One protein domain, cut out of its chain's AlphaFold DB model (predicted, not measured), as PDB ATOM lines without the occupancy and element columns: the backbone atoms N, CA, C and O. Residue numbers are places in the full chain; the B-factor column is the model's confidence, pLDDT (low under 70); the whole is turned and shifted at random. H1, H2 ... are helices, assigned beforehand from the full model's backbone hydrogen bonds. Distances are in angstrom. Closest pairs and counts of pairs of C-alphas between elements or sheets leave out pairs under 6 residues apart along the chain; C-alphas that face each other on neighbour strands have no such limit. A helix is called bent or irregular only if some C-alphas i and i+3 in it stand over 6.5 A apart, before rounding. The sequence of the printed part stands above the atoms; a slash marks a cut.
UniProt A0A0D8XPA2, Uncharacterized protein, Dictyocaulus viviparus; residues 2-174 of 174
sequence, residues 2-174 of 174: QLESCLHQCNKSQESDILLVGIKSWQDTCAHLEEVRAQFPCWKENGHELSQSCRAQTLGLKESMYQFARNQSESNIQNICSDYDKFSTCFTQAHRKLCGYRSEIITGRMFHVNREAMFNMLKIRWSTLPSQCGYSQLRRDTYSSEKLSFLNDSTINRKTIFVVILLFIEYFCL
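What this domain is: This is residues 2 to 174 of the 174 residues of an uncharacterized protein of Dictyocaulus viviparus (UniProt A0A0D8XPA2). Helices H2, H6b, H6a and H5 stand side by side in a curved arc that turns strongly at H6a, each packed on the next and running the opposite way to it, with short H1 packed on H2, H3 and H4 at one end of the arc's helices, and residues 145 to 174 sticking out as a long tail. H6 folds back on itself to make the two middle arms. The printed part has 173 residues with nine named helices, H1 to H9, and no named strand: all helix. It is loose, radius of gyration of the C-alphas 22.4 A, spanning 84 by 45 by 27 A.

How they stand to each other: H1, residues 2 to 9, forms a helical hairpin with H2, residues 14 to 31, of which 16 to 23 alone touch it; the closest C-alphas, Leu 7 and Ser 16, are 6.1 A apart. H6, residues 74 to 123, was assigned as one helix by its hydrogen bonds but is bent, C-alphas 98 and 101 being 9.3 A apart; its arms H6a, 74 to 98, and H6b, 101 to 123, touch at a shallow tilt of 13 degrees, opposite ways, closest at C-alphas Arg 96 and Glu 104, 4.7 A. H2 touches H6b, closest at C-alphas Val 21 and Ala 117, 5.5 A. H5, residues 55 to 70, forms a helical hairpin with H6a, closest at C-alphas Gln 57 and Phe 87, 5.0 A. Every O i to N i+4 pair is within hydrogen-bond range in H5, H6a and H6b, but 11 of 14 in H2.

Where its parts are: H1 begins at C-alpha 2 (25.173, -22.761, -51.799). H3, residues 33 to 45, and H4, 47 to 53, follow H2. H6a measures 36.4 A and H6b 32.8 A. H7, 140 to 143, and H8, 146 to 152, precede H9, 158 to 172, ending at C-alpha 172 (-10.769, -55.844, -57.336).

The domain as a whole: The printed part has no cut. The link H6 to H7 is long. Residues 135 to 163, 166 to 167 and 170 to 174 have pLDDT under 70.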
ATOM      1  N   GLN A   2      23.709 -22.592 -51.680       79.50
ATOM      2  CA  GLN A   2      25.173 -22.761 -51.799       79.50
ATOM      3  C   GLN A   2      26.000 -21.540 -51.344       79.50
ATOM      4  O   GLN A   2      27.057 -21.721 -50.751       79.50
ATOM      5  N   LEU A   3      25.516 -20.310 -51.559       84.19
ATOM      6  CA  LEU A   3      26.258 -19.094 -51.194       84.19
ATOM      7  C   LEU A   3      26.387 -18.896 -49.674       84.19
ATOM      8  O   LEU A   3      27.471 -18.598 -49.198       84.19
ATOM      9  N   GLU A   4      25.314 -19.100 -48.907       88.69
ATOM     10  CA  GLU A   4      25.344 -18.974 -47.440       88.69
ATOM     11  C   GLU A   4      26.315 -19.978 -46.807       88.69
ATOM     12  O   GLU A   4      27.158 -19.604 -45.995       88.69
ATOM     13  N   SER A   5      26.266 -21.243 -47.241       89.50
ATOM     14  CA  SER A   5      27.206 -22.267 -46.775       89.50
ATOM     15  C   SER A   5      28.657 -21.932 -47.138       89.50
ATOM     16  O   SER A   5      29.539 -22.111 -46.303       89.50
ATOM     17  N   CYS A   6      28.895 -21.396 -48.339       90.38
ATOM     18  CA  CYS A   6      30.210 -20.914 -48.762       90.38
ATOM     19  C   CYS A   6      30.710 -19.771 -47.861       90.38
ATOM     20  O   CYS A   6      31.819 -19.837 -47.340       90.38
ATOM     21  N   LEU A   7      29.866 -18.769 -47.595       90.12
ATOM     22  CA  LEU A   7      30.210 -17.625 -46.745       90.12
ATOM     23  C   LEU A   7      30.516 -18.034 -45.299       90.12
ATOM     24  O   LEU A   7      31.405 -17.458 -44.683       90.12
ATOM     25  N   HIS A   8      29.840 -19.055 -44.768       89.50
ATOM     26  CA  HIS A   8      30.140 -19.595 -43.439       89.50
ATOM     27  C   HIS A   8      31.470 -20.354 -43.350       89.50
ATOM     28  O   HIS A   8      31.970 -20.559 -42.244       89.50
ATOM     29  N   GLN A   9      32.042 -20.771 -44.481       92.19
ATOM     30  CA  GLN A   9      33.373 -21.380 -44.542       92.19
ATOM     31  C   GLN A   9      34.485 -20.336 -44.710       92.19
ATOM     32  O   GLN A   9      35.656 -20.650 -44.505       92.19
ATOM     33  N   CYS A  10      34.142 -19.096 -45.075       88.44
ATOM     34  CA  CYS A  10      35.092 -17.993 -45.123       88.44
ATOM     35  C   CYS A  10      35.489 -17.540 -43.709       88.44
ATOM     36  O   CYS A  10      34.739 -17.685 -42.743       88.44
ATOM     37  N   ASN A  11      36.669 -16.925 -43.595       92.81
ATOM     38  CA  ASN A  11      37.035 -16.203 -42.378       92.81
ATOM     39  C   ASN A  11      36.007 -15.100 -42.098       92.81
ATOM     40  O   ASN A  11      35.566 -14.418 -43.023       92.81
ATOM     41  N   LYS A  12      35.665 -14.898 -40.820       88.62
ATOM     42  CA  LYS A  12      34.735 -13.838 -40.419       88.62
ATOM     43  C   LYS A  12      35.284 -12.467 -40.808       88.62
ATOM     44  O   LYS A  12      36.372 -12.094 -40.370       88.62
ATOM     45  N   SER A  13      34.510 -11.718 -41.583       90.19
ATOM     46  CA  SER A  13      34.804 -10.341 -41.966       90.19
ATOM     47  C   SER A  13      33.522  -9.506 -42.034       90.19
ATOM     48  O   SER A  13      32.410 -10.040 -42.069       90.19
ATOM     49  N   GLN A  14      33.660  -8.178 -42.071       88.75
ATOM     50  CA  GLN A  14      32.499  -7.298 -42.242       88.75
ATOM     51  C   GLN A  14      31.808  -7.554 -43.588       88.75
ATOM     52  O   GLN A  14      30.587  -7.510 -43.680       88.75
ATOM     53  N   GLU A  15      32.578  -7.873 -44.626       88.25
ATOM     54  CA  GLU A  15      32.079  -8.200 -45.958       88.25
ATOM     55  C   GLU A  15      31.273  -9.502 -45.950       88.25
ATOM     56  O   GLU A  15      30.183  -9.536 -46.523       88.25
ATOM     57  N   SER A  16      31.754 -10.557 -45.271       90.06
ATOM     58  CA  SER A  16      30.987 -11.802 -45.139       90.06
ATOM     59  C   SER A  16      29.673 -11.572 -44.392       90.06
ATOM     60  O   SER A  16      28.640 -12.092 -44.811       90.06
ATOM     61  N   ASP A  17      29.682 -10.742 -43.345       88.56
ATOM     62  CA  ASP A  17      28.478 -10.404 -42.580       88.56
ATOM     63  C   ASP A  17      27.482  -9.587 -43.417       88.56
ATOM     64  O   ASP A  17      26.287  -9.886 -43.423       88.56
ATOM     65  N   ILE A  18      27.956  -8.606 -44.195       88.50
ATOM     66  CA  ILE A  18      27.120  -7.837 -45.131       88.50
ATOM     67  C   ILE A  18      26.461  -8.772 -46.150       88.50
ATOM     68  O   ILE A  18      25.253  -8.684 -46.377       88.50
ATOM     69  N   LEU A  19      27.222  -9.694 -46.747       89.81
ATOM     70  CA  LEU A  19      26.693 -10.638 -47.735       89.81
ATOM     71  C   LEU A  19      25.666 -11.603 -47.120       89.81
ATOM     72  O   LEU A  19      24.610 -11.832 -47.716       89.81
ATOM     73  N   LEU A  20      25.930 -12.117 -45.915       89.81
ATOM     74  CA  LEU A  20      25.010 -12.986 -45.169       89.81
ATOM     75  C   LEU A  20      23.723 -12.266 -44.751       89.81
ATOM     76  O   LEU A  20      22.652 -12.869 -44.715       89.81
ATOM     77  N   VAL A  21      23.785 -10.972 -44.445       88.56
ATOM     78  CA  VAL A  21      22.580 -10.185 -44.160       88.56
ATOM     79  C   VAL A  21      21.801  -9.908 -45.448       88.56
ATOM     80  O   VAL A  21      20.579 -10.049 -45.465       88.56
ATOM     81  N   GLY A  22      22.491  -9.563 -46.539       86.25
ATOM     82  CA  GLY A  22      21.864  -9.217 -47.817       86.25
ATOM     83  C   GLY A  22      21.185 -10.386 -48.527       86.25
ATOM     84  O   GLY A  22      20.176 -10.190 -49.204       86.25
ATOM     85  N   ILE A  23      21.685 -11.614 -48.354       89.00
ATOM     86  CA  ILE A  23      21.086 -12.793 -48.995       89.00
ATOM     87  C   ILE A  23      19.685 -13.116 -48.452       89.00
ATOM     88  O   ILE A  23      18.883 -13.703 -49.179       89.00
ATOM     89  N   LYS A  24      19.347 -12.691 -47.224       86.19
ATOM     90  CA  LYS A  24      18.045 -12.969 -46.591       86.19
ATOM     91  C   LYS A  24      16.863 -12.465 -47.420       86.19
ATOM     92  O   LYS A  24      15.878 -13.181 -47.574       86.19
ATOM     93  N   SER A  25      16.988 -11.288 -48.030       85.50
ATOM     94  CA  SER A  25      15.971 -10.730 -48.931       85.50
ATOM     95  C   SER A  25      15.698 -11.611 -50.150       85.50
ATOM     96  O   SER A  25      14.549 -11.809 -50.556       85.50
ATOM     97  N   TRP A  26      16.759 -12.178 -50.726       87.50
ATOM     98  CA  TRP A  26      16.647 -13.096 -51.856       87.50
ATOM     99  C   TRP A  26      16.086 -14.447 -51.430       87.50
ATOM    100  O   TRP A  26      15.283 -15.027 -52.155       87.50
ATOM    101  N   GLN A  27      16.469 -14.942 -50.252       89.62
ATOM    102  CA  GLN A  27      15.927 -16.180 -49.695       89.62
ATOM    103  C   GLN A  27      14.418 -16.082 -49.457       89.62
ATOM    104  O   GLN A  27      13.700 -16.988 -49.872       89.62
ATOM    105  N   ASP A  28      13.938 -14.980 -48.872       88.75
ATOM    106  CA  ASP A  28      12.503 -14.743 -48.671       88.75
ATOM    107  C   ASP A  28      11.742 -14.701 -50.002       88.75
ATOM    108  O   ASP A  28      10.732 -15.387 -50.172       88.75
ATOM    109  N   THR A  29      12.272 -13.971 -50.986       86.75
ATOM    110  CA  THR A  29      11.662 -13.892 -52.322       86.75
ATOM    111  C   THR A  29      11.608 -15.264 -52.999       86.75
ATOM    112  O   THR A  29      10.593 -15.619 -53.594       86.75
ATOM    113  N   CYS A  30      12.679 -16.056 -52.895       90.31
ATOM    114  CA  CYS A  30      12.734 -17.406 -53.454       90.31
ATOM    115  C   CYS A  30      11.773 -18.374 -52.750       90.31
ATOM    116  O   CYS A  30      11.163 -19.204 -53.420       90.31
ATOM    117  N   ALA A  31      11.617 -18.269 -51.427       91.50
ATOM    118  CA  ALA A  31      10.692 -19.101 -50.660       91.50
ATOM    119  C   ALA A  31       9.226 -18.855 -51.051       91.50
ATOM    120  O   ALA A  31       8.422 -19.783 -51.029       91.50
ATOM    121  N   HIS A  32       8.900 -17.632 -51.474       90.69
ATOM    122  CA  HIS A  32       7.549 -17.234 -51.878       90.69
ATOM    123  C   HIS A  32       7.424 -16.975 -53.386       90.69
ATOM    124  O   HIS A  32       6.552 -16.224 -53.829       90.69
ATOM    125  N   LEU A  33       8.298 -17.579 -54.197       92.94
ATOM    126  CA  LEU A  33       8.418 -17.259 -55.619       92.94
ATOM    127  C   LEU A  33       7.108 -17.453 -56.394       92.94
ATOM    128  O   LEU A  33       6.809 -16.664 -57.285       92.94
ATOM    129  N   GLU A  34       6.311 -18.462 -56.045       94.31
ATOM    130  CA  GLU A  34       5.024 -18.722 -56.703       94.31
ATOM    131  C   GLU A  34       3.993 -17.613 -56.438       94.31
ATOM    132  O   GLU A  34       3.287 -17.187 -57.353       94.31
ATOM    133  N   GLU A  35       3.954 -17.061 -55.222       92.62
ATOM    134  CA  GLU A  35       3.093 -15.914 -54.902       92.62
ATOM    135  C   GLU A  35       3.506 -14.673 -55.692       92.62
ATOM    136  O   GLU A  35       2.656 -13.955 -56.221       92.62
ATOM    137  N   VAL A  36       4.816 -14.448 -55.799       93.44
ATOM    138  CA  VAL A  36       5.400 -13.332 -56.547       93.44
ATOM    139  C   VAL A  36       5.108 -13.475 -58.042       93.44
ATOM    140  O   VAL A  36       4.634 -12.531 -58.675       93.44
ATOM    141  N   ARG A  37       5.306 -14.674 -58.602       95.88
ATOM    142  CA  ARG A  37       5.014 -14.991 -60.006       95.88
ATOM    143  C   ARG A  37       3.554 -14.753 -60.361       95.88
ATOM    144  O   ARG A  37       3.279 -14.222 -61.434       95.88
ATOM    145  N   ALA A  38       2.632 -15.074 -59.456       96.44
ATOM    146  CA  ALA A  38       1.210 -14.825 -59.664       96.44
ATOM    147  C   ALA A  38       0.875 -13.331 -59.845       96.44
ATOM    148  O   ALA A  38      -0.153 -13.008 -60.435       96.44
ATOM    149  N   GLN A  39       1.724 -12.414 -59.367       96.56
ATOM    150  CA  GLN A  39       1.530 -10.971 -59.548       96.56
ATOM    151  C   GLN A  39       2.157 -10.416 -60.836       96.56
ATOM    152  O   GLN A  39       1.771  -9.334 -61.283       96.56
ATOM    153  N   PHE A  40       3.086 -11.146 -61.464       96.81
ATOM    154  CA  PHE A  40       3.817 -10.669 -62.643       96.81
ATOM    155  C   PHE A  40       2.932 -10.196 -63.802       96.81
ATOM    156  O   PHE A  40       3.282  -9.167 -64.382       96.81
ATOM    157  N   PRO A  41       1.809 -10.855 -64.154       98.19
ATOM    158  CA  PRO A  41       0.939 -10.356 -65.217       98.19
ATOM    159  C   PRO A  41       0.435  -8.933 -64.942       98.19
ATOM    160  O   PRO A  41       0.605  -8.057 -65.787       98.19
ATOM    161  N   CYS A  42      -0.079  -8.674 -63.734       98.25
ATOM    162  CA  CYS A  42      -0.579  -7.349 -63.365       98.25
ATOM    163  C   CYS A  42       0.544  -6.310 -63.274       98.25
ATOM    164  O   CYS A  42       0.398  -5.191 -63.767       98.25
ATOM    165  N   TRP A  43       1.688  -6.672 -62.680       97.38
ATOM    166  CA  TRP A  43       2.840  -5.768 -62.595       97.38
ATOM    167  C   TRP A  43       3.377  -5.396 -63.973       97.38
ATOM    168  O   TRP A  43       3.766  -4.252 -64.193       97.38
ATOM    169  N   LYS A  44       3.381  -6.348 -64.911       98.06
ATOM    170  CA  LYS A  44       3.788  -6.115 -66.296       98.06
ATOM    171  C   LYS A  44       2.823  -5.164 -67.001       98.06
ATOM    172  O   LYS A  44       3.284  -4.228 -67.647       98.06
ATOM    173  N   GLU A  45       1.518  -5.387 -66.868       98.50
ATOM    174  CA  GLU A  45       0.479  -4.540 -67.470       98.50
ATOM    175  C   GLU A  45       0.537  -3.098 -66.945       98.50
ATOM    176  O   GLU A  45       0.473  -2.148 -67.721       98.50
ATOM    177  N   ASN A  46       0.772  -2.928 -65.641       98.25
ATOM    178  CA  ASN A  46       0.808  -1.623 -64.976       98.25
ATOM    179  C   ASN A  46       2.226  -1.047 -64.820       98.25
ATOM    180  O   ASN A  46       2.420  -0.065 -64.101       98.25
ATOM    181  N   GLY A  47       3.237  -1.633 -65.470       95.50
ATOM    182  CA  GLY A  47       4.649  -1.342 -65.192       95.50
ATOM    183  C   GLY A  47       5.020   0.137 -65.337       95.50
ATOM    184  O   GLY A  47       5.777   0.671 -64.525       95.50
ATOM    185  N   HIS A  48       4.440   0.830 -66.321       96.69
ATOM    186  CA  HIS A  48       4.652   2.266 -66.489       96.69
ATOM    187  C   HIS A  48       4.093   3.071 -65.306       96.69
ATOM    188  O   HIS A  48       4.836   3.844 -64.698       96.69
ATOM    189  N   GLU A  49       2.831   2.860 -64.926       97.50
ATOM    190  CA  GLU A  49       2.198   3.591 -63.822       97.50
ATOM    191  C   GLU A  49       2.857   3.261 -62.476       97.50
ATOM    192  O   GLU A  49       3.159   4.173 -61.702       97.50
ATOM    193  N   LEU A  50       3.197   1.990 -62.232       95.62
ATOM    194  CA  LEU A  50       3.966   1.572 -61.055       95.62
ATOM    195  C   LEU A  50       5.324   2.287 -60.985       95.62
ATOM    196  O   LEU A  50       5.712   2.764 -59.919       95.62
ATOM    197  N   SER A  51       6.025   2.430 -62.117       91.31
ATOM    198  CA  SER A  51       7.325   3.115 -62.168       91.31
ATOM    199  C   SER A  51       7.241   4.622 -61.891       91.31
ATOM    200  O   SER A  51       8.189   5.199 -61.355       91.31
ATOM    201  N   GLN A  52       6.127   5.271 -62.250       96.69
ATOM    202  CA  GLN A  52       5.969   6.719 -62.085       96.69
ATOM    203  C   GLN A  52       5.333   7.102 -60.746       96.69
ATOM    204  O   GLN A  52       5.678   8.153 -60.205       96.69
ATOM    205  N   SER A  53       4.468   6.252 -60.183       96.81
ATOM    206  CA  SER A  53       3.673   6.555 -58.982       96.81
ATOM    207  C   SER A  53       4.513   7.026 -57.793       96.81
ATOM    208  O   SER A  53       4.086   7.899 -57.045       96.81
ATOM    209  N   CYS A  54       5.725   6.483 -57.647       96.56
ATOM    210  CA  CYS A  54       6.620   6.774 -56.525       96.56
ATOM    211  C   CYS A  54       7.932   7.435 -56.950       96.56
ATOM    212  O   CYS A  54       8.927   7.361 -56.230       96.56
ATOM    213  N   ARG A  55       7.968   8.076 -58.129       96.88
ATOM    214  CA  ARG A  55       9.200   8.642 -58.699       96.88
ATOM    215  C   ARG A  55       9.900   9.611 -57.746       96.88
ATOM    216  O   ARG A  55      11.118   9.547 -57.610       96.88
ATOM    217  N   ALA A  56       9.148  10.491 -57.085       97.44
ATOM    218  CA  ALA A  56       9.711  11.462 -56.149       97.44
ATOM    219  C   ALA A  56      10.391  10.773 -54.953       97.44
ATOM    220  O   ALA A  56      11.518  11.113 -54.605       97.44
ATOM    221  N   GLN A  57       9.745   9.759 -54.373       97.62
ATOM    222  CA  GLN A  57      10.275   8.981 -53.253       97.62
ATOM    223  C   GLN A  57      11.493   8.152 -53.673       97.62
ATOM    224  O   GLN A  57      12.479   8.114 -52.943       97.62
ATOM    225  N   THR A  58      11.469   7.553 -54.868       96.62
ATOM    226  CA  THR A  58      12.622   6.842 -55.442       96.62
ATOM    227  C   THR A  58      13.827   7.768 -55.600       96.62
ATOM    228  O   THR A  58      14.942   7.395 -55.241       96.62
ATOM    229  N   LEU A  59      13.621   8.981 -56.128       97.75
ATOM    230  CA  LEU A  59      14.694   9.965 -56.288       97.75
ATOM    231  C   LEU A  59      15.225  10.452 -54.937       97.75
ATOM    232  O   LEU A  59      16.438  10.546 -54.782       97.75
ATOM    233  N   GLY A  60      14.344  10.696 -53.963       97.50
ATOM    234  CA  GLY A  60      14.739  11.071 -52.603       97.50
ATOM    235  C   GLY A  60      15.600  10.000 -51.934       97.50
ATOM    236  O   GLY A  60      16.715  10.287 -51.508       97.50
ATOM    237  N   LEU A  61      15.149   8.741 -51.943       96.56
ATOM    238  CA  LEU A  61      15.916   7.630 -51.378       96.56
ATOM    239  C   LEU A  61      17.264   7.448 -52.090       96.56
ATOM    240  O   LEU A  61      18.287   7.270 -51.430       96.56
ATOM    241  N   LYS A  62      17.289   7.535 -53.427       97.06
ATOM    242  CA  LYS A  62      18.529   7.455 -54.211       97.06
ATOM    243  C   LYS A  62      19.523   8.545 -53.807       97.06
ATOM    244  O   LYS A  62      20.707   8.247 -53.653       97.06
ATOM    245  N   GLU A  63      19.058   9.778 -53.640       97.81
ATOM    246  CA  GLU A  63      19.906  10.892 -53.220       97.81
ATOM    247  C   GLU A  63      20.434  10.686 -51.797       97.81
ATOM    248  O   GLU A  63      21.635  10.804 -51.567       97.81
ATOM    249  N   SER A  64      19.584  10.267 -50.859       96.62
ATOM    250  CA  SER A  64      19.996   9.953 -49.486       96.62
ATOM    251  C   SER A  64      21.053   8.843 -49.430       96.62
ATOM    252  O   SER A  64      22.048   8.966 -48.711       96.62
ATOM    253  N   MET A  65      20.911   7.790 -50.244       94.88
ATOM    254  CA  MET A  65      21.930   6.739 -50.376       94.88
ATOM    255  C   MET A  65      23.238   7.267 -50.981       94.88
ATOM    256  O   MET A  65      24.321   6.899 -50.523       94.88
ATOM    257  N   TYR A  66      23.160   8.146 -51.983       97.12
ATOM    258  CA  TYR A  66      24.333   8.775 -52.591       97.12
ATOM    259  C   TYR A  66      25.087   9.672 -51.599       97.12
ATOM    260  O   TYR A  66      26.312   9.575 -51.477       97.12
ATOM    261  N   GLN A  67      24.369  10.501 -50.841       96.88
ATOM    262  CA  GLN A  67      24.963  11.362 -49.818       96.88
ATOM    263  C   GLN A  67      25.601  10.546 -48.695       96.88
ATOM    264  O   GLN A  67      26.712  10.862 -48.271       96.88
ATOM    265  N   PHE A  68      24.965   9.454 -48.265       94.00
ATOM    266  CA  PHE A  68      25.553   8.533 -47.293       94.00
ATOM    267  C   PHE A  68      26.853   7.894 -47.793       94.00
ATOM    268  O   PHE A  68      27.829   7.833 -47.048       94.00
ATOM    269  N   ALA A  69      26.903   7.466 -49.060       93.50
ATOM    270  CA  ALA A  69      28.109   6.879 -49.641       93.50
ATOM    271  C   ALA A  69      29.304   7.850 -49.616       93.50
ATOM    272  O   ALA A  69      30.445   7.419 -49.455       93.50
ATOM    273  N   ARG A  70      29.046   9.158 -49.736       95.00
ATOM    274  CA  ARG A  70      30.070  10.213 -49.658       95.00
ATOM    275  C   ARG A  70      30.400  10.621 -48.228       95.00
ATOM    276  O   ARG A  70      31.551  10.915 -47.922       95.00
ATOM    277  N   ASN A  71      29.385  10.692 -47.377       92.94
ATOM    278  CA  ASN A  71      29.480  11.172 -46.011       92.94
ATOM    279  C   ASN A  71      28.592  10.314 -45.108       92.94
ATOM    280  O   ASN A  71      27.370  10.435 -45.106       92.94
ATOM    281  N   GLN A  72      29.206   9.473 -44.292       91.44
ATOM    282  CA  GLN A  72      28.500   8.489 -43.471       91.44
ATOM    283  C   GLN A  72      28.071   9.080 -42.116       91.44
ATOM    284  O   GLN A  72      28.255   8.467 -41.064       91.44
ATOM    285  N   SER A  73      27.554  10.310 -42.145       92.88
ATOM    286  CA  SER A  73      27.075  11.027 -40.963       92.88
ATOM    287  C   SER A  73      25.778  10.423 -40.424       92.88
ATOM    288  O   SER A  73      24.997   9.819 -41.163       92.88
ATOM    289  N   GLU A  74      25.506  10.646 -39.138       91.31
ATOM    290  CA  GLU A  74      24.251  10.216 -38.515       91.31
ATOM    291  C   GLU A  74      23.026  10.828 -39.213       91.31
ATOM    292  O   GLU A  74      22.048  10.130 -39.474       91.31
ATOM    293  N   SER A  75      23.107  12.104 -39.603       93.56
ATOM    294  CA  SER A  75      22.056  12.791 -40.363       93.56
ATOM    295  C   SER A  75      21.734  12.074 -41.682       93.56
ATOM    296  O   SER A  75      20.566  11.887 -42.017       93.56
ATOM    297  N   ASN A  76      22.745  11.575 -42.396       94.31
ATOM    298  CA  ASN A  76      22.520  10.821 -43.631       94.31
ATOM    299  C   ASN A  76      21.886   9.445 -43.380       94.31
ATOM    300  O   ASN A  76      21.060   9.003 -44.177       94.31
ATOM    301  N   ILE A  77      22.196   8.796 -42.253       93.12
ATOM    302  CA  ILE A  77      21.515   7.558 -41.838       93.12
ATOM    303  C   ILE A  77      20.034   7.836 -41.533       93.12
ATOM    304  O   ILE A  77      19.166   7.089 -41.983       93.12
ATOM    305  N   GLN A  78      19.731   8.932 -40.827       93.44
ATOM    306  CA  GLN A  78      18.353   9.361 -40.552       93.44
ATOM    307  C   GLN A  78      17.563   9.580 -41.848       93.44
ATOM    308  O   GLN A  78      16.427   9.113 -41.963       93.44
ATOM    309  N   ASN A  79      18.181  10.241 -42.831       95.25
ATOM    310  CA  ASN A  79      17.574  10.498 -44.136       95.25
ATOM    311  C   ASN A  79      17.286   9.198 -44.891       95.25
ATOM    312  O   ASN A  79      16.165   9.018 -45.359       95.25
ATOM    313  N   ILE A  80      18.234   8.250 -44.925       94.44
ATOM    314  CA  ILE A  80      18.002   6.924 -45.522       94.44
ATOM    315  C   ILE A  80      16.801   6.239 -44.873       94.44
ATOM    316  O   ILE A  80      15.914   5.772 -45.581       94.44
ATOM    317  N   CYS A  81      16.753   6.175 -43.540       92.44
ATOM    318  CA  CYS A  81      15.673   5.480 -42.843       92.44
ATOM    319  C   CYS A  81      14.305   6.134 -43.103       92.44
ATOM    320  O   CYS A  81      13.333   5.435 -43.385       92.44
ATOM    321  N   SER A  82      14.242   7.469 -43.093       93.62
ATOM    322  CA  SER A  82      13.022   8.228 -43.393       93.62
ATOM    323  C   SER A  82      12.561   8.049 -44.843       93.62
ATOM    324  O   SER A  82      11.391   7.762 -45.104       93.62
ATOM    325  N   ASP A  83      13.472   8.190 -45.804       95.56
ATOM    326  CA  ASP A  83      13.133   8.102 -47.223       95.56
ATOM    327  C   ASP A  83      12.816   6.670 -47.654       95.56
ATOM    328  O   ASP A  83      11.972   6.470 -48.529       95.56
ATOM    329  N   TYR A  84      13.407   5.671 -46.995       94.44
ATOM    330  CA  TYR A  84      13.047   4.271 -47.185       94.44
ATOM    331  C   TYR A  84      11.602   3.996 -46.751       94.44
ATOM    332  O   TYR A  84      10.839   3.372 -47.493       94.44
ATOM    333  N   ASP A  85      11.190   4.488 -45.579       93.19
ATOM    334  CA  ASP A  85       9.818   4.322 -45.086       93.19
ATOM    335  C   ASP A  85       8.806   5.049 -46.004       93.19
ATOM    336  O   ASP A  85       7.758   4.489 -46.340       93.19
ATOM    337  N   LYS A  86       9.136   6.248 -46.514       94.69
ATOM    338  CA  LYS A  86       8.306   6.951 -47.519       94.69
ATOM    339  C   LYS A  86       8.205   6.170 -48.830       94.69
ATOM    340  O   LYS A  86       7.114   6.047 -49.391       94.69
ATOM    341  N   PHE A  87       9.332   5.664 -49.330       96.00
ATOM    342  CA  PHE A  87       9.390   4.902 -50.574       96.00
ATOM    343  C   PHE A  87       8.591   3.604 -50.476       96.00
ATOM    344  O   PHE A  87       7.708   3.376 -51.300       96.00
ATOM    345  N   SER A  88       8.843   2.795 -49.448       95.06
ATOM    346  CA  SER A  88       8.142   1.526 -49.228       95.06
ATOM    347  C   SER A  88       6.636   1.724 -49.043       95.06
ATOM    348  O   SER A  88       5.842   0.996 -49.644       95.06
ATOM    349  N   THR A  89       6.218   2.752 -48.299       95.12
ATOM    350  CA  THR A  89       4.796   3.093 -48.132       95.12
ATOM    351  C   THR A  89       4.150   3.465 -49.465       95.12
ATOM    352  O   THR A  89       3.102   2.926 -49.811       95.12
ATOM    353  N   CYS A  90       4.784   4.338 -50.252       97.00
ATOM    354  CA  CYS A  90       4.264   4.691 -51.572       97.00
ATOM    355  C   CYS A  90       4.173   3.458 -52.481       97.00
ATOM    356  O   CYS A  90       3.143   3.216 -53.110       97.00
ATOM    357  N   PHE A  91       5.240   2.658 -52.535       96.50
ATOM    358  CA  PHE A  91       5.344   1.525 -53.447       96.50
ATOM    359  C   PHE A  91       4.274   0.473 -53.152       96.50
ATOM    360  O   PHE A  91       3.571   0.039 -54.064       96.50
ATOM    361  N   THR A  92       4.109   0.105 -51.880       96.06
ATOM    362  CA  THR A  92       3.091  -0.862 -51.438       96.06
ATOM    363  C   THR A  92       1.674  -0.366 -51.722       96.06
ATOM    364  O   THR A  92       0.845  -1.123 -52.227       96.06
ATOM    365  N   GLN A  93       1.397   0.923 -51.500       96.50
ATOM    366  CA  GLN A  93       0.102   1.529 -51.819       96.50
ATOM    367  C   GLN A  93      -0.178   1.583 -53.326       96.50
ATOM    368  O   GLN A  93      -1.300   1.300 -53.746       96.50
ATOM    369  N   ALA A  94       0.818   1.896 -54.158       97.62
ATOM    370  CA  ALA A  94       0.669   1.870 -55.614       97.62
ATOM    371  C   ALA A  94       0.354   0.450 -56.115       97.62
ATOM    372  O   ALA A  94      -0.561   0.247 -56.915       97.62
ATOM    373  N   HIS A  95       1.044  -0.549 -55.561       97.19
ATOM    374  CA  HIS A  95       0.806  -1.960 -55.858       97.19
ATOM    375  C   HIS A  95      -0.578  -2.425 -55.401       97.19
ATOM    376  O   HIS A  95      -1.238  -3.156 -56.140       97.19
ATOM    377  N   ARG A  96      -1.055  -1.947 -54.243       96.81
ATOM    378  CA  ARG A  96      -2.436  -2.146 -53.787       96.81
ATOM    379  C   ARG A  96      -3.445  -1.564 -54.771       96.81
ATOM    380  O   ARG A  96      -4.424  -2.222 -55.105       96.81
ATOM    381  N   LYS A  97      -3.228  -0.316 -55.195       97.88
ATOM    382  CA  LYS A  97      -4.159   0.433 -56.047       97.88
ATOM    383  C   LYS A  97      -4.333  -0.232 -57.413       97.88
ATOM    384  O   LYS A  97      -5.458  -0.319 -57.885       97.88
ATOM    385  N   LEU A  98      -3.240  -0.690 -58.023       98.06
ATOM    386  CA  LEU A  98      -3.253  -1.210 -59.397       98.06
ATOM    387  C   LEU A  98      -3.438  -2.726 -59.474       98.06
ATOM    388  O   LEU A  98      -4.084  -3.216 -60.390       98.06
ATOM    389  N   CYS A  99      -2.900  -3.469 -58.504       97.44
ATOM    390  CA  CYS A  99      -2.876  -4.935 -58.527       97.44
ATOM    391  C   CYS A  99      -3.560  -5.589 -57.320       97.44
ATOM    392  O   CYS A  99      -3.511  -6.806 -57.149       97.44
ATOM    393  N   GLY A 100      -4.239  -4.794 -56.495       96.75
ATOM    394  CA  GLY A 100      -5.072  -5.276 -55.403       96.75
ATOM    395  C   GLY A 100      -4.311  -5.640 -54.130       96.75
ATOM    396  O   GLY A 100      -3.088  -5.549 -54.020       96.75
ATOM    397  N   TYR A 101      -5.079  -6.076 -53.131       95.25
ATOM    398  CA  TYR A 101      -4.596  -6.340 -51.772       95.25
ATOM    399  C   TYR A 101      -3.474  -7.387 -51.708       95.25
ATOM    400  O   TYR A 101      -2.526  -7.234 -50.948       95.25
ATOM    401  N   ARG A 102      -3.520  -8.434 -52.540       93.75
ATOM    402  CA  ARG A 102      -2.465  -9.460 -52.548       93.75
ATOM    403  C   ARG A 102      -1.099  -8.882 -52.940       93.75
ATOM    404  O   ARG A 102      -0.087  -9.246 -52.350       93.75
ATOM    405  N   SER A 103      -1.085  -7.945 -53.886       95.75
ATOM    406  CA  SER A 103       0.120  -7.226 -54.310       95.75
ATOM    407  C   SER A 103       0.686  -6.350 -53.182       95.75
ATOM    408  O   SER A 103       1.900  -6.295 -52.986       95.75
ATOM    409  N   GLU A 104      -0.183  -5.714 -52.385       95.38
ATOM    410  CA  GLU A 104       0.206  -4.964 -51.179       95.38
ATOM    411  C   GLU A 104       0.913  -5.858 -50.161       95.38
ATOM    412  O   GLU A 104       1.966  -5.489 -49.653       95.38
ATOM    413  N   ILE A 105       0.358  -7.043 -49.891       93.06
ATOM    414  CA  ILE A 105       0.925  -7.984 -48.923       93.06
ATOM    415  C   ILE A 105       2.299  -8.477 -49.382       93.06
ATOM    416  O   ILE A 105       3.276  -8.389 -48.638       93.06
ATOM    417  N   ILE A 106       2.412  -8.923 -50.633       92.94
ATOM    418  CA  ILE A 106       3.679  -9.430 -51.174       92.94
ATOM    419  C   ILE A 106       4.759  -8.344 -51.138       92.94
ATOM    420  O   ILE A 106       5.856  -8.570 -50.627       92.94
ATOM    421  N   THR A 107       4.449  -7.146 -51.637       93.81
ATOM    422  CA  THR A 107       5.422  -6.044 -51.651       93.81
ATOM    423  C   THR A 107       5.735  -5.541 -50.244       93.81
ATOM    424  O   THR A 107       6.893  -5.265 -49.942       93.81
ATOM    425  N   GLY A 108       4.750  -5.494 -49.347       93.19
ATOM    426  CA  GLY A 108       4.939  -5.117 -47.950       93.19
ATOM    427  C   GLY A 108       5.906  -6.046 -47.220       93.19
ATOM    428  O   GLY A 108       6.829  -5.563 -46.563       93.19
ATOM    429  N   ARG A 109       5.767  -7.364 -47.408       91.69
ATOM    430  CA  ARG A 109       6.711  -8.364 -46.885       91.69
ATOM    431  C   ARG A 109       8.119  -8.158 -47.449       91.69
ATOM    432  O   ARG A 109       9.072  -8.086 -46.675       91.69
ATOM    433  N   MET A 110       8.256  -7.960 -48.764       91.38
ATOM    434  CA  MET A 110       9.559  -7.692 -49.395       91.38
ATOM    435  C   MET A 110      10.254  -6.461 -48.801       91.38
ATOM    436  O   MET A 110      11.438  -6.515 -48.468       91.38
ATOM    437  N   PHE A 111       9.533  -5.346 -48.637       92.25
ATOM    438  CA  PHE A 111      10.091  -4.133 -48.029       92.25
ATOM    439  C   PHE A 111      10.424  -4.318 -46.556       92.25
ATOM    440  O   PHE A 111      11.429  -3.790 -46.088       92.25
ATOM    441  N   HIS A 112       9.630  -5.096 -45.829       90.06
ATOM    442  CA  HIS A 112       9.913  -5.411 -44.440       90.06
ATOM    443  C   HIS A 112      11.254  -6.150 -44.283       90.06
ATOM    444  O   HIS A 112      12.113  -5.707 -43.518       90.06
ATOM    445  N   VAL A 113      11.466  -7.209 -45.069       90.12
ATOM    446  CA  VAL A 113      12.709  -7.997 -45.051       90.12
ATOM    447  C   VAL A 113      13.901  -7.160 -45.522       90.12
ATOM    448  O   VAL A 113      14.956  -7.163 -44.886       90.12
ATOM    449  N   ASN A 114      13.734  -6.379 -46.592       89.88
ATOM    450  CA  ASN A 114      14.786  -5.497 -47.102       89.88
ATOM    451  C   ASN A 114      15.201  -4.425 -46.087       89.88
ATOM    452  O   ASN A 114      16.390  -4.139 -45.947       89.88
ATOM    453  N   ARG A 115      14.240  -3.845 -45.364       89.94
ATOM    454  CA  ARG A 115      14.499  -2.873 -44.298       89.94
ATOM    455  C   ARG A 115      15.317  -3.495 -43.179       89.94
ATOM    456  O   ARG A 115      16.308  -2.913 -42.746       89.94
ATOM    457  N   GLU A 116      14.913  -4.679 -42.725       88.50
ATOM    458  CA  GLU A 116      15.632  -5.411 -41.687       88.50
ATOM    459  C   GLU A 116      17.070  -5.721 -42.124       88.50
ATOM    460  O   GLU A 116      18.008  -5.463 -41.368       88.50
ATOM    461  N   ALA A 117      17.259  -6.200 -43.356       89.56
ATOM    462  CA  ALA A 117      18.581  -6.468 -43.909       89.56
ATOM    463  C   ALA A 117      19.440  -5.194 -43.959       89.56
ATOM    464  O   ALA A 117      20.536  -5.165 -43.401       89.56
ATOM    465  N   MET A 118      18.930  -4.111 -44.545       88.44
ATOM    466  CA  MET A 118      19.656  -2.843 -44.656       88.44
ATOM    467  C   MET A 118      20.052  -2.288 -43.283       88.44
ATOM    468  O   MET A 118      21.176  -1.829 -43.086       88.44
ATOM    469  N   PHE A 119      19.157  -2.359 -42.299       87.88
ATOM    470  CA  PHE A 119      19.435  -1.831 -40.966       87.88
ATOM    471  C   PHE A 119      20.402  -2.717 -40.184       87.88
ATOM    472  O   PHE A 119      21.236  -2.202 -39.443       87.88
ATOM    473  N   ASN A 120      20.349  -4.034 -40.374       88.06
ATOM    474  CA  ASN A 120      21.349  -4.937 -39.817       88.06
ATOM    475  C   ASN A 120      22.732  -4.706 -40.443       88.06
ATOM    476  O   ASN A 120      23.719  -4.749 -39.716       88.06
ATOM    477  N   MET A 121      22.816  -4.364 -41.735       88.81
ATOM    478  CA  MET A 121      24.081  -3.945 -42.355       88.81
ATOM    479  C   MET A 121      24.616  -2.650 -41.736       88.81
ATOM    480  O   MET A 121      25.799  -2.570 -41.417       88.81
ATOM    481  N   LEU A 122      23.762  -1.646 -41.505       88.19
ATOM    482  CA  LEU A 122      24.177  -0.416 -40.817       88.19
ATOM    483  C   LEU A 122      24.686  -0.719 -39.395       88.19
ATOM    484  O   LEU A 122      25.701  -0.177 -38.962       88.19
ATOM    485  N   LYS A 123      24.060  -1.656 -38.679       88.88
ATOM    486  CA  LYS A 123      24.494  -2.038 -37.325       88.88
ATOM    487  C   LYS A 123      25.880  -2.674 -37.241       88.88
ATOM    488  O   LYS A 123      26.458  -2.664 -36.159       88.88
ATOM    489  N   ILE A 124      26.441  -3.164 -38.350       85.38
ATOM    490  CA  ILE A 124      27.822  -3.681 -38.384       85.38
ATOM    491  C   ILE A 124      28.820  -2.586 -37.984       85.38
ATOM    492  O   ILE A 124      29.837  -2.872 -37.357       85.38
ATOM    493  N   ARG A 125      28.515  -1.321 -38.308       84.94
ATOM    494  CA  ARG A 125      29.367  -0.171 -37.986       84.94
ATOM    495  C   ARG A 125      28.767   0.781 -36.950       84.94
ATOM    496  O   ARG A 125      29.524   1.404 -36.210       84.94
ATOM    497  N   TRP A 126      27.442   0.893 -36.874       86.38
ATOM    498  CA  TRP A 126      26.742   1.792 -35.951       86.38
ATOM    499  C   TRP A 126      25.936   0.996 -34.922       86.38
ATOM    500  O   TRP A 126      24.822   0.558 -35.198       86.38
ATOM    501  N   SER A 127      26.489   0.828 -33.717       82.88
ATOM    502  CA  SER A 127      25.877   0.036 -32.632       82.88
ATOM    503  C   SER A 127      24.473   0.512 -32.238       82.88
ATOM    504  O   SER A 127      23.617  -0.299 -31.883       82.88
ATOM    505  N   THR A 128      24.213   1.813 -32.356       85.50
ATOM    506  CA  THR A 128      22.896   2.435 -32.198       85.50
ATOM    507  C   THR A 128      22.503   3.161 -33.473       85.50
ATOM    508  O   THR A 128      23.241   4.017 -33.959       85.50
ATOM    509  N   LEU A 129      21.323   2.832 -34.000       88.38
ATOM    510  CA  LEU A 129      20.729   3.551 -35.122       88.38
ATOM    511  C   LEU A 129      19.821   4.682 -34.617       88.38
ATOM    512  O   LEU A 129      19.222   4.539 -33.548       88.38
ATOM    513  N   PRO A 130      19.664   5.763 -35.397       89.06
ATOM    514  CA  PRO A 130      18.719   6.827 -35.088       89.06
ATOM    515  C   PRO A 130      17.276   6.332 -34.939       89.06
ATOM    516  O   PRO A 130      16.883   5.311 -35.510       89.06
ATOM    517  N   SER A 131      16.450   7.097 -34.221       87.69
ATOM    518  CA  SER A 131      15.050   6.740 -33.940       87.69
ATOM    519  C   SER A 131      14.190   6.590 -35.199       87.69
ATOM    520  O   SER A 131      13.252   5.798 -35.203       87.69
ATOM    521  N   GLN A 132      14.549   7.268 -36.292       87.06
ATOM    522  CA  GLN A 132      13.920   7.153 -37.612       87.06
ATOM    523  C   GLN A 132      14.103   5.761 -38.232       87.06
ATOM    524  O   GLN A 132      13.304   5.344 -39.063       87.06
ATOM    525  N   CYS A 133      15.133   5.019 -37.820       85.69
ATOM    526  CA  CYS A 133      15.329   3.617 -38.190       85.69
ATOM    527  C   CYS A 133      14.569   2.661 -37.246       85.69
ATOM    528  O   CYS A 133      14.564   1.441 -37.439       85.69
ATOM    529  N   GLY A 134      13.920   3.193 -36.206       78.25
ATOM    530  CA  GLY A 134      13.046   2.452 -35.304       78.25
ATOM    531  C   GLY A 134      11.842   1.871 -36.041       78.25
ATOM    532  O   GLY A 134      11.469   2.330 -37.114       78.25
ATOM    533  N   TYR A 135      11.245   0.809 -35.509       61.56
ATOM    534  CA  TYR A 135      10.077   0.181 -36.128       61.56
ATOM    535  C   TYR A 135       8.884   1.149 -36.152       61.56
ATOM    536  O   TYR A 135       8.292   1.424 -35.111       61.56
ATOM    537  N   SER A 136       8.486   1.611 -37.338       54.03
ATOM    538  CA  SER A 136       7.114   2.059 -37.568       54.03
ATOM    539  C   SER A 136       6.206   0.817 -37.534       54.03
ATOM    540  O   SER A 136       6.615  -0.268 -37.952       54.03
ATOM    541  N   GLN A 137       4.999   0.923 -36.967       47.78
ATOM    542  CA  GLN A 137       4.022  -0.174 -36.822       47.78
ATOM    543  C   GLN A 137       3.428  -0.631 -38.174       47.78
ATOM    544  O   GLN A 137       2.221  -0.820 -38.310       47.78
ATOM    545  N   LEU A 138       4.254  -0.831 -39.200       47.22
ATOM    546  CA  LEU A 138       3.885  -1.565 -40.403       47.22
ATOM    547  C   LEU A 138       3.669  -3.041 -40.025       47.22
ATOM    548  O   LEU A 138       4.558  -3.876 -40.129       47.22
ATOM    549  N   ARG A 139       2.467  -3.310 -39.497       50.03
ATOM    550  CA  ARG A 139       1.710  -4.572 -39.500       50.03
ATOM    551  C   ARG A 139       2.544  -5.861 -39.403       50.03
ATOM    552  O   ARG A 139       2.348  -6.796 -40.174       50.03
ATOM    553  N   ARG A 140       3.420  -5.958 -38.395       44.50
ATOM    554  CA  ARG A 140       4.100  -7.216 -38.011       44.50
ATOM    555  C   ARG A 140       3.107  -8.388 -37.879       44.50
ATOM    556  O   ARG A 140       3.439  -9.527 -38.208       44.50
ATOM    557  N   ASP A 141       1.879  -8.073 -37.478       43.19
ATOM    558  CA  ASP A 141       0.815  -9.033 -37.181       43.19
ATOM    559  C   ASP A 141       0.158  -9.640 -38.432       43.19
ATOM    560  O   ASP A 141      -0.438 -10.711 -38.350       43.19
ATOM    561  N   THR A 142       0.270  -9.004 -39.605       49.66
ATOM    562  CA  THR A 142      -0.314  -9.540 -40.851       49.66
ATOM    563  C   THR A 142       0.628 -10.516 -41.550       49.66
ATOM    564  O   THR A 142       0.170 -11.510 -42.096       49.66
ATOM    565  N   TYR A 143       1.941 -10.286 -41.480       48.28
ATOM    566  CA  TYR A 143       2.928 -11.096 -42.208       48.28
ATOM    567  C   TYR A 143       3.428 -12.312 -41.419       48.28
ATOM    568  O   TYR A 143       3.828 -13.311 -42.008       48.28
ATOM    569  N   SER A 144       3.375 -12.264 -40.084       42.97
ATOM    570  CA  SER A 144       3.774 -13.402 -39.239       42.97
ATOM    571  C   SER A 144       2.712 -14.511 -39.181       42.97
ATOM    572  O   SER A 144       3.040 -15.647 -38.844       42.97
ATOM    573  N   SER A 145       1.445 -14.208 -39.501       38.94
ATOM    574  CA  SER A 145       0.338 -15.171 -39.393       38.94
ATOM    575  C   SER A 145       0.234 -16.131 -40.588       38.94
ATOM    576  O   SER A 145      -0.255 -17.247 -40.418       38.94
ATOM    577  N   GLU A 146       0.773 -15.774 -41.761       45.09
ATOM    578  CA  GLU A 146       0.792 -16.654 -42.947       45.09
ATOM    579  C   GLU A 146       1.657 -17.908 -42.742       45.09
ATOM    580  O   GLU A 146       1.382 -18.969 -43.303       45.09
ATOM    581  N   LYS A 147       2.650 -17.848 -41.843       41.00
ATOM    582  CA  LYS A 147       3.444 -19.028 -41.470       41.00
ATOM    583  C   LYS A 147       2.623 -20.076 -40.703       41.00
ATOM    584  O   LYS A 147       3.007 -21.244 -40.677       41.00
ATOM    585  N   LEU A 148       1.497 -19.681 -40.096       37.66
ATOM    586  CA  LEU A 148       0.572 -20.583 -39.401       37.66
ATOM    587  C   LEU A 148      -0.568 -21.092 -40.300       37.66
ATOM    588  O   LEU A 148      -1.069 -22.187 -40.052       37.66
ATOM    589  N   SER A 149      -0.973 -20.360 -41.343       36.12
ATOM    590  CA  SER A 149      -2.034 -20.815 -42.255       36.12
ATOM    591  C   SER A 149      -1.555 -21.900 -43.226       36.12
ATOM    592  O   SER A 149      -2.319 -22.814 -43.530       36.12
ATOM    593  N   PHE A 150      -0.278 -21.883 -43.627       39.94
ATOM    594  CA  PHE A 150       0.304 -22.906 -44.512       39.94
ATOM    595  C   PHE A 150       0.459 -24.289 -43.853       39.94
ATOM    596  O   PHE A 150       0.498 -25.305 -44.544       39.94
ATOM    597  N   LEU A 151       0.519 -24.356 -42.516       40.47
ATOM    598  CA  LEU A 151       0.567 -25.632 -41.790       40.47
ATOM    599  C   LEU A 151      -0.819 -26.278 -41.634       40.47
ATOM    600  O   LEU A 151      -0.896 -27.493 -41.467       40.47
ATOM    601  N   ASN A 152      -1.908 -25.511 -41.760       33.88
ATOM    602  CA  ASN A 152      -3.273 -26.035 -41.634       33.88
ATOM    603  C   ASN A 152      -3.862 -26.582 -42.947       33.88
ATOM    604  O   ASN A 152      -4.806 -27.374 -42.895       33.88
ATOM    605  N   ASP A 153      -3.287 -26.245 -44.106       34.78
ATOM    606  CA  ASP A 153      -3.787 -26.701 -45.418       34.78
ATOM    607  C   ASP A 153      -3.266 -28.097 -45.830       34.78
ATOM    608  O   ASP A 153      -3.603 -28.641 -46.877       34.78
ATOM    609  N   SER A 154      -2.479 -28.742 -44.961       38.44
ATOM    610  CA  SER A 154      -2.062 -30.146 -45.118       38.44
ATOM    611  C   SER A 154      -3.048 -31.153 -44.504       38.44
ATOM    612  O   SER A 154      -2.826 -32.363 -44.546       38.44
ATOM    613  N   THR A 155      -4.205 -30.684 -44.024       40.69
ATOM    614  CA  THR A 155      -5.305 -31.544 -43.553       40.69
ATOM    615  C   THR A 155      -6.244 -31.966 -44.690       40.69
ATOM    616  O   THR A 155      -7.437 -32.182 -44.481       40.69
ATOM    617  N   ILE A 156      -5.721 -32.129 -45.909       46.22
ATOM    618  CA  ILE A 156      -6.436 -32.818 -46.986       46.22
ATOM    619  C   ILE A 156      -6.506 -34.309 -46.626       46.22
ATOM    620  O   ILE A 156      -5.619 -35.114 -46.890       46.22
ATOM    621  N   ASN A 157      -7.611 -34.655 -45.968       50.31
ATOM    622  CA  ASN A 157      -8.396 -35.860 -46.211       50.31
ATOM    623  C   ASN A 157      -7.657 -37.212 -46.233       50.31
ATOM    624  O   ASN A 157      -7.924 -38.084 -47.063       50.31
ATOM    625  N   ARG A 158      -6.839 -37.470 -45.205       49.09
ATOM    626  CA  ARG A 158      -6.336 -38.826 -44.904       49.09
ATOM    627  C   ARG A 158      -7.475 -39.853 -44.744       49.09
ATOM    628  O   ARG A 158      -7.274 -41.028 -45.028       49.09
ATOM    629  N   LYS A 159      -8.679 -39.408 -44.351       51.09
ATOM    630  CA  LYS A 159      -9.889 -40.248 -44.283       51.09
ATOM    631  C   LYS A 159     -10.466 -40.585 -45.665       51.09
ATOM    632  O   LYS A 159     -10.875 -41.720 -45.869       51.09
ATOM    633  N   THR A 160     -10.451 -39.661 -46.624       55.78
ATOM    634  CA  THR A 160     -11.010 -39.909 -47.969       55.78
ATOM    635  C   THR A 160     -10.116 -40.819 -48.798       55.78
ATOM    636  O   THR A 160     -10.627 -41.689 -49.492       55.78
ATOM    637  N   ILE A 161      -8.790 -40.702 -48.665       61.28
ATOM    638  CA  ILE A 161      -7.852 -41.634 -49.315       61.28
ATOM    639  C   ILE A 161      -8.039 -43.058 -48.765       61.28
ATOM    640  O   ILE A 161      -8.055 -44.011 -49.538       61.28
ATOM    641  N   PHE A 162      -8.260 -43.213 -47.455       63.62
ATOM    642  CA  PHE A 162      -8.510 -44.527 -46.848       63.62
ATOM    643  C   PHE A 162      -9.808 -45.174 -47.353       63.62
ATOM    644  O   PHE A 162      -9.821 -46.368 -47.634       63.62
ATOM    645  N   VAL A 163     -10.880 -44.391 -47.517       69.69
ATOM    646  CA  VAL A 163     -12.160 -44.888 -48.053       69.69
ATOM    647  C   VAL A 163     -12.028 -45.293 -49.523       69.69
ATOM    648  O   VAL A 163     -12.534 -46.343 -49.904       69.69
ATOM    649  N   VAL A 164     -11.306 -44.521 -50.339       71.06
ATOM    650  CA  VAL A 164     -11.085 -44.867 -51.755       71.06
ATOM    651  C   VAL A 164     -10.248 -46.141 -51.893       71.06
ATOM    652  O   VAL A 164     -10.577 -46.981 -52.722       71.06
ATOM    653  N   ILE A 165      -9.216 -46.328 -51.062       72.69
ATOM    654  CA  ILE A 165      -8.387 -47.544 -51.078       72.69
ATOM    655  C   ILE A 165      -9.190 -48.771 -50.622       72.69
ATOM    656  O   ILE A 165      -9.090 -49.820 -51.250       72.69
ATOM    657  N   LEU A 166     -10.014 -48.646 -49.576       68.62
ATOM    658  CA  LEU A 166     -10.862 -49.747 -49.103       68.62
ATOM    659  C   LEU A 166     -11.894 -50.171 -50.157       68.62
ATOM    660  O   LEU A 166     -12.032 -51.363 -50.420       68.62
ATOM    661  N   LEU A 167     -12.542 -49.210 -50.821       69.62
ATOM    662  CA  LEU A 167     -13.479 -49.495 -51.913       69.62
ATOM    663  C   LEU A 167     -12.783 -50.127 -53.129       69.62
ATOM    664  O   LEU A 167     -13.371 -50.972 -53.794       69.62
ATOM    665  N   PHE A 168     -11.528 -49.758 -53.409       70.25
ATOM    666  CA  PHE A 168     -10.744 -50.368 -54.487       70.25
ATOM    667  C   PHE A 168     -10.372 -51.827 -54.190       70.25
ATOM    668  O   PHE A 168     -10.376 -52.654 -55.098       70.25
ATOM    669  N   ILE A 169     -10.061 -52.151 -52.932       72.81
ATOM    670  CA  ILE A 169      -9.706 -53.515 -52.521       72.81
ATOM    671  C   ILE A 169     -10.938 -54.429 -52.557       72.81
ATOM    672  O   ILE A 169     -10.837 -55.538 -53.074       72.81
ATOM    673  N   GLU A 170     -12.105 -53.970 -52.093       64.25
ATOM    674  CA  GLU A 170     -13.335 -54.777 -52.165       64.25
ATOM    675  C   GLU A 170     -13.794 -55.051 -53.605       64.25
ATOM    676  O   GLU A 170     -14.313 -56.128 -53.875       64.25
ATOM    677  N   TYR A 171     -13.576 -54.119 -54.541       62.12
ATOM    678  CA  TYR A 171     -14.016 -54.287 -55.933       62.12
ATOM    679  C   TYR A 171     -13.069 -55.106 -56.821       62.12
ATOM    680  O   TYR A 171     -13.509 -55.605 -57.855       62.12
ATOM    681  N   PHE A 172     -11.782 -55.209 -56.476       59.41
ATOM    682  CA  PHE A 172     -10.769 -55.844 -57.336       59.41
ATOM    683  C   PHE A 172     -10.078 -57.070 -56.717       59.41
ATOM    684  O   PHE A 172      -9.298 -57.721 -57.411       59.41
ATOM    685  N   CYS A 173     -10.316 -57.394 -55.441       52.47
ATOM    686  CA  CYS A 173      -9.738 -58.572 -54.768       52.47
ATOM    687  C   CYS A 173     -10.775 -59.593 -54.262       52.47
ATOM    688  O   CYS A 173     -10.409 -60.478 -53.485       52.47
ATOM    689  N   LEU A 174     -12.028 -59.503 -54.717       46.00
ATOM    690  CA  LEU A 174     -13.074 -60.517 -54.534       46.00
ATOM    691  C   LEU A 174     -13.531 -61.063 -55.888       46.00
ATOM    692  O   LEU A 174     -13.759 -60.240 -56.802       46.00
TER     693      LEU A 174